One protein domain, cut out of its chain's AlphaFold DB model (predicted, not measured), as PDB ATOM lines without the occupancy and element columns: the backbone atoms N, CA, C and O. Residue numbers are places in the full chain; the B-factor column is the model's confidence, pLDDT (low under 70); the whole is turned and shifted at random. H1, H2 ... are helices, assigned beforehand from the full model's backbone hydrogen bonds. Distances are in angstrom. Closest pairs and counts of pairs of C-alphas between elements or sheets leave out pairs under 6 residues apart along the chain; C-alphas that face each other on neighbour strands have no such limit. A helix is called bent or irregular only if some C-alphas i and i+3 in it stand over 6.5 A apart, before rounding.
ATOM      1  N   THR A   8     180.238 161.595 374.584       88.94
ATOM      2  CA  THR A   8     180.835 161.663 373.241       88.94
ATOM      3  C   THR A   8     179.824 162.153 372.202       88.94
ATOM      4  O   THR A   8     180.169 162.996 371.370       88.94
ATOM      5  N   SER A   9     178.577 161.677 372.263       90.75
ATOM      6  CA  SER A   9     177.484 162.144 371.400       90.75
ATOM      7  C   SER A   9     177.175 163.622 371.638       90.75
ATOM      8  O   SER A   9     177.029 164.376 370.674       90.75
ATOM      9  N   ASN A  10     177.140 164.050 372.904       92.31
ATOM     10  CA  ASN A  10     176.890 165.446 373.273       92.31
ATOM     11  C   ASN A  10     178.009 166.367 372.779       92.31
ATOM     12  O   ASN A  10     177.722 167.364 372.126       92.31
ATOM     13  N   ILE A  11     179.277 165.990 372.980       93.62
ATOM     14  CA  ILE A  11     180.438 166.731 372.462       93.62
ATOM     15  C   ILE A  11     180.380 166.826 370.934       93.62
ATOM     16  O   ILE A  11     180.570 167.905 370.377       93.62
ATOM     17  N   LYS A  12     180.085 165.716 370.236       94.38
ATOM     18  CA  LYS A  12     179.941 165.717 368.770       94.38
ATOM     19  C   LYS A  12     178.865 166.710 368.329       94.38
ATOM     20  O   LYS A  12     179.109 167.488 367.411       94.38
ATOM     21  N   ARG A  13     177.687 166.660 368.952       95.06
ATOM     22  CA  ARG A  13     176.561 167.537 368.617       95.06
ATOM     23  C   ARG A  13     176.898 168.999 368.885       95.06
ATOM     24  O   ARG A  13     176.644 169.826 368.022       95.06
ATOM     25  N   GLU A  14     177.501 169.298 370.028       95.94
ATOM     26  CA  GLU A  14     177.873 170.658 370.418       95.94
ATOM     27  C   GLU A  14     178.881 171.278 369.442       95.94
ATOM     28  O   GLU A  14     178.677 172.400 368.983       95.94
ATOM     29  N   ILE A  15     179.914 170.526 369.040       97.00
ATOM     30  CA  ILE A  15     180.880 170.978 368.025       97.00
ATOM     31  C   ILE A  15     180.170 171.284 366.702       97.00
ATOM     32  O   ILE A  15     180.377 172.349 366.129       97.00
ATOM     33  N   LEU A  16     179.307 170.377 366.229       96.56
ATOM     34  CA  LEU A  16     178.571 170.573 364.975       96.56
ATOM     35  C   LEU A  16     177.633 171.784 365.043       96.56
ATOM     36  O   LEU A  16     177.558 172.544 364.084       96.56
ATOM     37  N   VAL A  17     176.953 171.994 366.173       97.31
ATOM     38  CA  VAL A  17     176.083 173.159 366.386       97.31
ATOM     39  C   VAL A  17     176.892 174.456 366.357       97.31
ATOM     40  O   VAL A  17     176.456 175.416 365.728       97.31
ATOM     41  N   ARG A  18     178.066 174.500 366.996       97.25
ATOM     42  CA  ARG A  18     178.937 175.688 366.988       97.25
ATOM     43  C   ARG A  18     179.485 175.988 365.599       97.25
ATOM     44  O   ARG A  18     179.381 177.126 365.158       97.25
ATOM     45  N   ILE A  19     179.989 174.974 364.892       96.94
ATOM     46  CA  ILE A  19     180.456 175.118 363.505       96.94
ATOM     47  C   ILE A  19     179.318 175.624 362.609       96.94
ATOM     48  O   ILE A  19     179.506 176.587 361.875       96.94
ATOM     49  N   ALA A  20     178.123 175.032 362.708       96.94
ATOM     50  CA  ALA A  20     176.974 175.446 361.906       96.94
ATOM     51  C   ALA A  20     176.559 176.898 362.191       96.94
ATOM     52  O   ALA A  20     176.326 177.652 361.252       96.94
ATOM     53  N   LYS A  21     176.506 177.314 363.465       97.19
ATOM     54  CA  LYS A  21     176.211 178.707 363.842       97.19
ATOM     55  C   LYS A  21     177.223 179.683 363.244       97.19
ATOM     56  O   LYS A  21     176.822 180.630 362.579       97.19
ATOM     57  N   LEU A  22     178.517 179.406 363.411       96.88
ATOM     58  CA  LEU A  22     179.580 180.238 362.844       96.88
ATOM     59  C   LEU A  22     179.502 180.315 361.315       96.88
ATOM     60  O   LEU A  22     179.746 181.375 360.744       96.88
ATOM     61  N   GLN A  23     179.127 179.215 360.658       96.06
ATOM     62  CA  GLN A  23     178.936 179.189 359.211       96.06
ATOM     63  C   GLN A  23     177.742 180.038 358.767       96.06
ATOM     64  O   GLN A  23     177.866 180.800 357.813       96.06
ATOM     65  N   PHE A  24     176.598 179.948 359.453       96.62
ATOM     66  CA  PHE A  24     175.429 180.782 359.145       96.62
ATOM     67  C   PHE A  24     175.698 182.276 359.356       96.62
ATOM     68  O   PHE A  24     175.126 183.104 358.654       96.62
ATOM     69  N   GLU A  25     176.584 182.619 360.289       96.69
ATOM     70  CA  GLU A  25     177.030 183.994 360.536       96.69
ATOM     71  C   GLU A  25     178.149 184.458 359.584       96.69
ATOM     72  O   GLU A  25     178.526 185.629 359.624       96.69
ATOM     73  N   GLY A  26     178.699 183.569 358.748       95.00
ATOM     74  CA  GLY A  26     179.820 183.871 357.850       95.00
ATOM     75  C   GLY A  26     181.165 184.080 358.555       95.00
ATOM     76  O   GLY A  26     182.075 184.655 357.969       95.00
ATOM     77  N   LYS A  27     181.306 183.632 359.810       95.88
ATOM     78  CA  LYS A  27     182.483 183.859 360.676       95.88
ATOM     79  C   LYS A  27     183.221 182.570 361.036       95.88
ATOM     80  O   LYS A  27     183.830 182.472 362.101       95.88
ATOM     81  N   LEU A  28     183.139 181.547 360.187       95.00
ATOM     82  CA  LEU A  28     183.714 180.238 360.497       95.00
ATOM     83  C   LEU A  28     185.232 180.300 360.709       95.00
ATOM     84  O   LEU A  28     185.712 179.781 361.716       95.00
ATOM     85  N   GLU A  29     185.967 180.966 359.817       94.38
ATOM     86  CA  GLU A  29     187.432 181.073 359.888       94.38
ATOM     87  C   GLU A  29     187.910 181.763 361.175       94.38
ATOM     88  O   GLU A  29     188.838 181.292 361.829       94.38
ATOM     89  N   GLU A  30     187.237 182.839 361.585       92.50
ATOM     90  CA  GLU A  30     187.586 183.605 362.785       92.50
ATOM     91  C   GLU A  30     187.139 182.898 364.075       92.50
ATOM     92  O   GLU A  30     187.855 182.878 365.079       92.50
ATOM     93  N   GLY A  31     185.945 182.299 364.059       93.88
ATOM     94  CA  GLY A  31     185.292 181.758 365.249       93.88
ATOM     95  C   GLY A  31     185.774 180.368 365.665       93.88
ATOM     96  O   GLY A  31     185.761 180.030 366.851       93.88
ATOM     97  N   VAL A  32     186.225 179.544 364.715       95.25
ATOM     98  CA  VAL A  32     186.521 178.120 364.957       95.25
ATOM     99  C   VAL A  32     187.603 177.901 366.020       95.25
ATOM    100  O   VAL A  32     187.534 176.947 366.797       95.25
ATOM    101  N   HIS A  33     188.567 178.820 366.120       93.88
ATOM    102  CA  HIS A  33     189.654 178.761 367.095       93.88
ATOM    103  C   HIS A  33     189.164 178.844 368.555       93.88
ATOM    104  O   HIS A  33     189.821 178.332 369.468       93.88
ATOM    105  N   TYR A  34     188.003 179.455 368.802       95.31
ATOM    106  CA  TYR A  34     187.459 179.608 370.151       95.31
ATOM    107  C   TYR A  34     186.745 178.353 370.659       95.31
ATOM    108  O   TYR A  34     186.713 178.136 371.872       95.31
ATOM    109  N   ILE A  35     186.271 177.474 369.764       96.50
ATOM    110  CA  ILE A  35     185.465 176.294 370.121       96.50
ATOM    111  C   ILE A  35     186.128 175.442 371.221       96.50
ATOM    112  O   ILE A  35     185.476 175.202 372.243       96.50
ATOM    113  N   PRO A  36     187.411 175.024 371.121       96.19
ATOM    114  CA  PRO A  36     188.035 174.217 372.172       96.19
ATOM    115  C   PRO A  36     188.103 174.927 373.530       96.19
ATOM    116  O   PRO A  36     187.950 174.295 374.575       96.19
ATOM    117  N   ARG A  37     188.323 176.249 373.535       95.06
ATOM    118  CA  ARG A  37     188.469 177.048 374.764       95.06
ATOM    119  C   ARG A  37     187.131 177.320 375.439       95.06
ATOM    120  O   ARG A  37     187.082 177.354 376.666       95.06
ATOM    121  N   GLU A  38     186.076 177.507 374.657       95.31
ATOM    122  CA  GLU A  38     184.718 177.703 375.163       95.31
ATOM    123  C   GLU A  38     184.120 176.402 375.701       95.31
ATOM    124  O   GLU A  38     183.447 176.417 376.727       95.31
ATOM    125  N   MET A  39     184.384 175.273 375.033       94.62
ATOM    126  CA  MET A  39     183.921 173.960 375.490       94.62
ATOM    127  C   MET A  39     184.702 173.449 376.706       94.62
ATOM    128  O   MET A  39     184.141 172.731 377.531       94.62
ATOM    129  N   VAL A  40     185.980 173.816 376.826       95.19
ATOM    130  CA  VAL A  40     186.855 173.428 377.943       95.19
ATOM    131  C   VAL A  40     187.459 174.694 378.575       95.19
ATOM    132  O   VAL A  40     188.614 175.063 378.298       95.19
ATOM    133  N   PRO A  41     186.690 175.420 379.412       94.69
ATOM    134  CA  PRO A  41     187.148 176.649 380.057       94.69
ATOM    135  C   PRO A  41     188.225 176.373 381.120       94.69
ATOM    136  O   PRO A  41     188.439 175.240 381.543       94.69
ATOM    137  N   ARG A  42     188.947 177.414 381.564       92.00
ATOM    138  CA  ARG A  42     190.083 177.268 382.510       92.00
ATOM    139  C   ARG A  42     189.693 176.696 383.879       92.00
ATOM    140  O   ARG A  42     190.549 176.158 384.562       92.00
ATOM    141  N   ASN A  43     188.435 176.845 384.274       92.25
ATOM    142  CA  ASN A  43     187.876 176.348 385.529       92.25
ATOM    143  C   ASN A  43     187.176 174.984 385.378       92.25
ATOM    144  O   ASN A  43     186.530 174.535 386.322       92.25
ATOM    145  N   SER A  44     187.255 174.347 384.206       92.00
ATOM    146  CA  SER A  44     186.666 173.022 383.995       92.00
ATOM    147  C   SER A  44     187.481 171.919 384.667       92.00
ATOM    148  O   SER A  44     188.703 172.011 384.802       92.00
ATOM    149  N   THR A  45     186.796 170.853 385.075       93.12
ATOM    150  CA  THR A  45     187.450 169.626 385.530       93.12
ATOM    151  C   THR A  45     187.975 168.867 384.311       93.12
ATOM    152  O   THR A  45     187.175 168.558 383.425       93.12
ATOM    153  N   PRO A  46     189.283 168.559 384.245       91.12
ATOM    154  CA  PRO A  46     189.814 167.788 383.138       91.12
ATOM    155  C   PRO A  46     189.254 166.362 383.161       91.12
ATOM    156  O   PRO A  46     189.137 165.740 384.217       91.12
ATOM    157  N   ILE A  47     188.910 165.846 381.985       87.88
ATOM    158  CA  ILE A  47     188.500 164.452 381.777       87.88
ATOM    159  C   ILE A  47     189.736 163.547 381.792       87.88
ATOM    160  O   ILE A  47     189.666 162.399 382.233       87.88
ATOM    161  N   ARG A  48     190.862 164.058 381.287       87.25
ATOM    162  CA  ARG A  48     192.146 163.350 381.212       87.25
ATOM    163  C   ARG A  48     193.153 163.950 382.189       87.25
ATOM    164  O   ARG A  48     192.797 164.350 383.290       87.25
ATOM    165  N   CYS A  49     194.425 163.999 381.797       88.56
ATOM    166  CA  CYS A  49     195.506 164.483 382.644       88.56
ATOM    167  C   CYS A  49     195.414 165.988 382.940       88.56
ATOM    168  O   CYS A  49     195.753 166.403 384.045       88.56
ATOM    169  N   CYS A  50     194.980 166.815 381.980       93.56
ATOM    170  CA  CYS A  50     194.898 168.265 382.149       93.56
ATOM    171  C   CYS A  50     194.002 168.944 381.097       93.56
ATOM    172  O   CYS A  50     193.713 168.391 380.036       93.56
ATOM    173  N   ILE A  51     193.633 170.201 381.369       95.75
ATOM    174  CA  ILE A  51     192.820 171.050 380.479       95.75
ATOM    175  C   ILE A  51     193.479 171.246 379.106       95.75
ATOM    176  O   ILE A  51     192.785 171.377 378.102       95.75
ATOM    177  N   PHE A  52     194.813 171.283 379.044       94.56
ATOM    178  CA  PHE A  52     195.534 171.443 377.778       94.56
ATOM    179  C   PHE A  52     195.336 170.234 376.867       94.56
ATOM    180  O   PHE A  52     194.986 170.403 375.705       94.56
ATOM    181  N   HIS A  53     195.472 169.027 377.417       93.69
ATOM    182  CA  HIS A  53     195.254 167.792 376.675       93.69
ATOM    183  C   HIS A  53     193.791 167.664 376.222       93.69
ATOM    184  O   HIS A  53     193.520 167.299 375.081       93.69
ATOM    185  N   ASP A  54     192.831 168.038 377.074       94.31
ATOM    186  CA  ASP A  54     191.416 168.035 376.688       94.31
ATOM    187  C   ASP A  54     191.113 169.042 375.570       94.31
ATOM    188  O   ASP A  54     190.357 168.734 374.647       94.31
ATOM    189  N   ARG A  55     191.720 170.235 375.610       95.12
ATOM    190  CA  ARG A  55     191.601 171.230 374.533       95.12
ATOM    191  C   ARG A  55     192.212 170.748 373.231       95.12
ATOM    192  O   ARG A  55     191.636 171.025 372.184       95.12
ATOM    193  N   GLU A  56     193.323 170.028 373.294       94.06
ATOM    194  CA  GLU A  56     193.961 169.490 372.097       94.06
ATOM    195  C   GLU A  56     193.092 168.415 371.445       94.06
ATOM    196  O   GLU A  56     192.784 168.497 370.258       94.06
ATOM    197  N   ILE A  57     192.516 167.511 372.239       94.56
ATOM    198  CA  ILE A  57     191.528 166.554 371.727       94.56
ATOM    199  C   ILE A  57     190.302 167.268 371.152       94.56
ATOM    200  O   ILE A  57     189.737 166.824 370.149       94.56
ATOM    201  N   MET A  58     189.845 168.364 371.767       95.38
ATOM    202  CA  MET A  58     188.766 169.167 371.187       95.38
ATOM    203  C   MET A  58     189.185 169.802 369.859       95.38
ATOM    204  O   MET A  58     188.380 169.802 368.929       95.38
ATOM    205  N   ARG A  59     190.431 170.275 369.732       95.38
ATOM    206  CA  ARG A  59     190.996 170.784 368.474       95.38
ATOM    207  C   ARG A  59     190.962 169.708 367.392       95.38
ATOM    208  O   ARG A  59     190.351 169.938 366.351       95.38
ATOM    209  N   HIS A  60     191.497 168.516 367.659       95.19
ATOM    210  CA  HIS A  60     191.443 167.375 366.733       95.19
ATOM    211  C   HIS A  60     190.017 167.003 366.352       95.19
ATOM    212  O   HIS A  60     189.716 166.747 365.186       95.19
ATOM    213  N   ARG A  61     189.091 167.033 367.319       95.56
ATOM    214  CA  ARG A  61     187.676 166.802 367.026       95.56
ATOM    215  C   ARG A  61     187.153 167.835 366.042       95.56
ATOM    216  O   ARG A  61     186.490 167.412 365.103       95.56
ATOM    217  N   VAL A  62     187.431 169.124 366.229       95.88
ATOM    218  CA  VAL A  62     187.017 170.184 365.296       95.88
ATOM    219  C   VAL A  62     187.614 169.953 363.905       95.88
ATOM    220  O   VAL A  62     186.850 169.928 362.946       95.88
ATOM    221  N   ILE A  63     188.919 169.680 363.799       94.44
ATOM    222  CA  ILE A  63     189.611 169.385 362.526       94.44
ATOM    223  C   ILE A  63     188.918 168.236 361.778       94.44
ATOM    224  O   ILE A  63     188.542 168.381 360.615       94.44
ATOM    225  N   ALA A  64     188.626 167.135 362.475       93.50
ATOM    226  CA  ALA A  64     187.909 166.007 361.887       93.50
ATOM    227  C   ALA A  64     186.484 166.372 361.415       93.50
ATOM    228  O   ALA A  64     185.983 165.792 360.456       93.50
ATOM    229  N   ARG A  65     185.799 167.336 362.058       93.56
ATOM    230  CA  ARG A  65     184.453 167.792 361.634       93.56
ATOM    231  C   ARG A  65     184.508 168.800 360.486       93.56
ATOM    232  O   ARG A  65     183.518 168.917 359.775       93.56
ATOM    233  N   LEU A  66     185.645 169.458 360.275       92.69
ATOM    234  CA  LEU A  66     185.936 170.220 359.057       92.69
ATOM    235  C   LEU A  66     186.299 169.300 357.872       92.69
ATOM    236  O   LEU A  66     186.553 169.779 356.770       92.69
ATOM    237  N   GLY A  67     186.299 167.978 358.075       90.69
ATOM    238  CA  GLY A  67     186.522 166.982 357.025       90.69
ATOM    239  C   GLY A  67     187.994 166.686 356.736       90.69
ATOM    240  O   GLY A  67     188.295 166.119 355.690       90.69
ATOM    241  N   CYS A  68     188.907 167.067 357.629       90.38
ATOM    242  CA  CYS A  68     190.329 166.759 357.495       90.38
ATOM    243  C   CYS A  68     190.675 165.445 358.219       90.38
ATOM    244  O   CYS A  68     190.163 165.177 359.307       90.38
ATOM    245  N   SER A  69     191.547 164.634 357.612       91.19
ATOM    246  CA  SER A  69     192.114 163.419 358.221       91.19
ATOM    247  C   SER A  69     193.206 163.806 359.219       91.19
ATOM    248  O   SER A  69     193.986 164.712 358.937       91.19
ATOM    249  N   LEU A  70     193.237 163.150 360.381       90.62
ATOM    250  CA  LEU A  70     194.199 163.397 361.464       90.62
ATOM    251  C   LEU A  70     195.453 162.523 361.377       90.62
ATOM    252  O   LEU A  70     196.398 162.733 362.120       90.62
ATOM    253  N   GLU A  71     195.494 161.561 360.464       87.12
ATOM    254  CA  GLU A  71     196.643 160.673 360.297       87.12
ATOM    255  C   GLU A  71     197.846 161.397 359.665       87.12
ATOM    256  O   GLU A  71     198.987 161.038 359.927       87.12
ATOM    257  N   ASN A  72     197.599 162.414 358.828       79.81
ATOM    258  CA  ASN A  72     198.634 163.172 358.110       79.81
ATOM    259  C   ASN A  72     198.336 164.682 358.086       79.81
ATOM    260  O   ASN A  72     198.577 165.356 357.082       79.81
ATOM    261  N   TYR A  73     197.727 165.210 359.150       85.00
ATOM    262  CA  TYR A  73     197.450 166.642 359.230       85.00
ATOM    263  C   TYR A  73     198.702 167.429 359.618       85.00
ATOM    264  O   TYR A  73     199.568 166.953 360.345       85.00
ATOM    265  N   ASP A  74     198.773 168.660 359.129       88.12
ATOM    266  CA  ASP A  74     199.824 169.599 359.495       88.12
ATOM    267  C   ASP A  74     199.510 170.207 360.871       88.12
ATOM    268  O   ASP A  74     198.523 170.933 361.035       88.12
ATOM    269  N   GLU A  75     200.324 169.875 361.874       87.50
ATOM    270  CA  GLU A  75     200.127 170.327 363.254       87.50
ATOM    271  C   GLU A  75     200.300 171.841 363.417       87.50
ATOM    272  O   GLU A  75     199.662 172.430 364.297       87.50
ATOM    273  N   GLU A  76     201.108 172.470 362.558       90.94
ATOM    274  CA  GLU A  76     201.395 173.906 362.596       90.94
ATOM    275  C   GLU A  76     200.215 174.735 362.076       90.94
ATOM    276  O   GLU A  76     200.078 175.919 362.409       90.94
ATOM    277  N   LYS A  77     199.314 174.115 361.302       93.06
ATOM    278  CA  LYS A  77     198.123 174.794 360.795       93.06
ATOM    279  C   LYS A  77     197.170 175.172 361.918       93.06
ATOM    280  O   LYS A  77     196.759 174.392 362.783       93.06
ATOM    281  N   THR A  78     196.723 176.413 361.827       94.75
ATOM    282  CA  THR A  78     195.673 176.962 362.674       94.75
ATOM    283  C   THR A  78     194.309 176.394 362.280       94.75
ATOM    284  O   THR A  78     194.060 176.032 361.130       94.75
ATOM    285  N   LEU A  79     193.365 176.380 363.227       95.25
ATOM    286  CA  LEU A  79     191.982 175.982 362.934       95.25
ATOM    287  C   LEU A  79     191.324 176.860 361.854       95.25
ATOM    288  O   LEU A  79     190.491 176.361 361.106       95.25
ATOM    289  N   ALA A  80     191.719 178.132 361.750       95.75
ATOM    290  CA  ALA A  80     191.238 179.044 360.715       95.75
ATOM    291  C   ALA A  80     191.647 178.577 359.308       95.75
ATOM    292  O   ALA A  80     190.817 178.541 358.406       95.75
ATOM    293  N   GLN A  81     192.899 178.136 359.136       95.19
ATOM    294  CA  GLN A  81     193.378 177.583 357.864       95.19
ATOM    295  C   GLN A  81     192.624 176.304 357.491       95.19
ATOM    296  O   GLN A  81     192.176 176.177 356.357       95.19
ATOM    297  N   PHE A  82     192.395 175.399 358.449       94.75
ATOM    298  CA  PHE A  82     191.573 174.210 358.202       94.75
ATOM    299  C   PHE A  82     190.128 174.555 357.826       94.75
ATOM    300  O   PHE A  82     189.532 173.874 356.993       94.75
ATOM    301  N   ALA A  83     189.550 175.599 358.427       95.56
ATOM    302  CA  ALA A  83     188.214 176.065 358.075       95.56
ATOM    303  C   ALA A  83     188.172 176.636 356.654       95.56
ATOM    304  O   ALA A  83     187.275 176.281 355.894       95.56
ATOM    305  N   LYS A  84     189.165 177.444 356.275       95.19
ATOM    306  CA  LYS A  84     189.304 177.971 354.917       95.19
ATOM    307  C   LYS A  84     189.426 176.848 353.884       95.19
ATOM    308  O   LYS A  84     188.652 176.801 352.933       95.19
ATOM    309  N   GLU A  85     190.316 175.885 354.120       92.88
ATOM    310  CA  GLU A  85     190.471 174.705 353.257       92.88
ATOM    311  C   GLU A  85     189.171 173.903 353.140       92.88
ATOM    312  O   GLU A  85     188.873 173.362 352.080       92.88
ATOM    313  N   ALA A  86     188.385 173.817 354.216       92.94
ATOM    314  CA  ALA A  86     187.095 173.143 354.193       92.94
ATOM    315  C   ALA A  86     186.042 173.895 353.362       92.94
ATOM    316  O   ALA A  86     185.207 173.242 352.739       92.94
ATOM    317  N   LEU A  87     186.079 175.232 353.334       93.38
ATOM    318  CA  LEU A  87     185.182 176.068 352.528       93.38
ATOM    319  C   LEU A  87     185.541 176.050 351.039       93.38
ATOM    320  O   LEU A  87     184.651 176.017 350.194       93.38
ATOM    321  N   GLU A  88     186.834 176.041 350.720       94.31
ATOM    322  CA  GLU A  88     187.349 175.984 349.345       94.31
ATOM    323  C   GLU A  88     187.266 174.568 348.740       94.31
ATOM    324  O   GLU A  88     187.510 174.366 347.550       94.31
ATOM    325  N   ARG A  89     186.920 173.557 349.547       91.00
ATOM    326  CA  ARG A  89     186.898 172.155 349.131       91.00
ATOM    327  C   ARG A  89     185.733 171.852 348.187       91.00
ATOM    328  O   ARG A  89     184.585 171.745 348.605       91.00
ATOM    329  N   GLU A  90     186.055 171.553 346.931       92.25
ATOM    330  CA  GLU A  90     185.066 171.131 345.925       92.25
ATOM    331  C   GLU A  90     184.673 169.645 346.023       92.25
ATOM    332  O   GLU A  90     183.573 169.259 345.623       92.25
ATOM    333  N   LYS A  91     185.576 168.781 346.514       89.62
ATOM    334  CA  LYS A  91     185.392 167.318 346.549       89.62
ATOM    335  C   LYS A  91     185.790 166.721 347.900       89.62
ATOM    336  O   LYS A  91     186.740 167.206 348.512       89.62
ATOM    337  N   PRO A  92     185.133 165.637 348.354       84.50
ATOM    338  CA  PRO A  92     185.527 164.941 349.573       84.50
ATOM    339  C   PRO A  92     186.978 164.451 349.519       84.50
ATOM    340  O   PRO A  92     187.422 163.894 348.515       84.50
ATOM    341  N   THR A  93     187.695 164.626 350.624       81.06
ATOM    342  CA  THR A  93     189.046 164.104 350.833       81.06
ATOM    343  C   THR A  93     188.989 162.670 351.355       81.06
ATOM    344  O   THR A  93     188.153 162.338 352.194       81.06
ATOM    345  N   TRP A  94     189.878 161.813 350.847       80.81
ATOM    346  CA  TRP A  94     190.066 160.448 351.344       80.81
ATOM    347  C   TRP A  94     191.292 160.390 352.268       80.81
ATOM    348  O   TRP A  94     192.277 161.067 351.971       80.81
ATOM    349  N   PRO A  95     191.265 159.580 353.344       85.88
ATOM    350  CA  PRO A  95     190.182 158.682 353.761       85.88
ATOM    351  C   PRO A  95     188.974 159.418 354.374       85.88
ATOM    352  O   PRO A  95     189.121 160.434 355.043       85.88
ATOM    353  N   MET A  96     187.761 158.884 354.162       83.31
ATOM    354  CA  MET A  96     186.524 159.441 354.745       83.31
ATOM    355  C   MET A  96     186.416 159.235 356.261       83.31
ATOM    356  O   MET A  96     185.666 159.938 356.939       83.31
ATOM    357  N   LEU A  97     187.107 158.224 356.784       86.38
ATOM    358  CA  LEU A  97     187.134 157.888 358.198       86.38
ATOM    359  C   LEU A  97     188.513 158.228 358.746       86.38
ATOM    360  O   LEU A  97     189.514 157.904 358.116       86.38
ATOM    361  N   THR A  98     188.535 158.865 359.913       90.25
ATOM    362  CA  THR A  98     189.763 159.215 360.623       90.25
ATOM    363  C   THR A  98     189.686 158.750 362.070       90.25
ATOM    364  O   THR A  98     188.603 158.755 362.680       90.25
ATOM    365  N   VAL A  99     190.820 158.321 362.605       89.25
ATOM    366  CA  VAL A  99     190.980 157.886 363.990       89.25
ATOM    367  C   VAL A  99     191.595 159.018 364.809       89.25
ATOM    368  O   VAL A  99     192.465 159.747 364.356       89.25
ATOM    369  N   LEU A 100     191.083 159.205 366.028       90.88
ATOM    370  CA  LEU A 100     191.634 160.156 366.993       90.88
ATOM    371  C   LEU A 100     192.453 159.360 368.008       90.88
ATOM    372  O   LEU A 100     191.905 158.933 369.033       90.88
ATOM    373  N   ASP A 101     193.729 159.136 367.714       88.00
ATOM    374  CA  ASP A 101     194.602 158.296 368.537       88.00
ATOM    375  C   ASP A 101     194.836 158.894 369.926       88.00
ATOM    376  O   ASP A 101     194.753 158.183 370.933       88.00
ATOM    377  N   GLU A 102     194.972 160.215 370.027       87.62
ATOM    378  CA  GLU A 102     195.109 160.935 371.296       87.62
ATOM    379  C   GLU A 102     193.860 160.780 372.167       87.62
ATOM    380  O   GLU A 102     193.927 160.858 373.394       87.62
ATOM    381  N   ALA A 103     192.700 160.515 371.555       88.75
ATOM    382  CA  ALA A 103     191.467 160.235 372.273       88.75
ATOM    383  C   ALA A 103     191.350 158.769 372.737       88.75
ATOM    384  O   ALA A 103     190.406 158.435 373.463       88.75
ATOM    385  N   CYS A 104     192.286 157.887 372.397       88.19
ATOM    386  CA  CYS A 104     192.310 156.522 372.909       88.19
ATOM    387  C   CYS A 104     192.670 156.503 374.409       88.19
ATOM    388  O   CYS A 104     193.432 157.336 374.893       88.19
TER     389      CYS A 104
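This is residues 8 to 104 of the 183 residues of the protein "4Fe-4S ferredoxin-type domain-containing protein" of Treponema denticola SP33 (UniProt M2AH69). Four helices form a compact cluster: H1 and H2 fold back on each other as a helical hairpin, H3 turns back across the later part of H2, and the short H4 packs on the earlier part of H2 and the later part of H3. A loop of residues 66 to 78 joins H3 to H4, and a long tail with no named element, residues 88 to 104, follows H4. The 97 printed residues have four named helices, in the order H1, H2, H3, H4, and no named strand; the class is all helix. The whole is compact, with a radius of gyration of the C-alphas of 13.1 A, and spans 40 by 30 by 27 A.

H1, the longest helix, is residues 8 to 24 and measures 24.4 A from C-alpha 8 at (180.835, 161.663, 373.241) to C-alpha 24 at (175.429, 180.782, 359.145). H2 is residues 28 to 39, 16.3 A long. It is irregular: C-alphas 33 and 36 are 7.0 A apart. H3 is residues 51 to 65, 20.9 A long. H4 is residues 79 to 87, 12.4 A long, ending at C-alpha 87 at (185.182, 176.068, 352.528).

H1 touches H2 with residues 15 to 22 alone, at a shallow tilt of 31 degrees, opposite ways; the closest C-alphas, of Leu 22 and Leu 28, are 4.8 A apart. H1 and H3 only just touch, with 3 pairs of C-alphas within 8 A, the closest those of Ile 15 and Val 62 at 6.8 A; they run the same way at a steep tilt of 63 degrees. H2 and H3 form a second helical hairpin, opposite ways at a steep tilt of 40 degrees, with the closest C-alphas, of Pro 36 and Met 58, 5.2 A apart. Residues 28 to 33 of H2 touch H4, where the closest C-alphas, of Glu 29 and Ala 80, are 4.4 A apart; the tilt is steep, 49 degrees, opposite ways. H3 touches H4 with residues 59 to 63 alone, at a shallow tilt of 10 degrees, the same way; the closest C-alphas are those of Ile 63 and Phe 82, 6.8 A apart. H1 and H4 are apart. Each O i to N i+4 pair is within hydrogen-bond range in H1, H3 and H4, but in H2 3 of 8 are, beside 5 of 9 O i to N i+3 pairs.

The C-alphas farthest apart, of Asn 43 and Lys 91, are 40.1 A apart, while those of Thr 8 and Cys 104 are 12.6 A apart. The link from H1 to H2 is tight; those from H2 to H3 and from H3 to H4 are long, with 11 and 13 residues. The printed part has no cut. The mean pLDDT of the printed part is 92.6, and no printed residue is under 70.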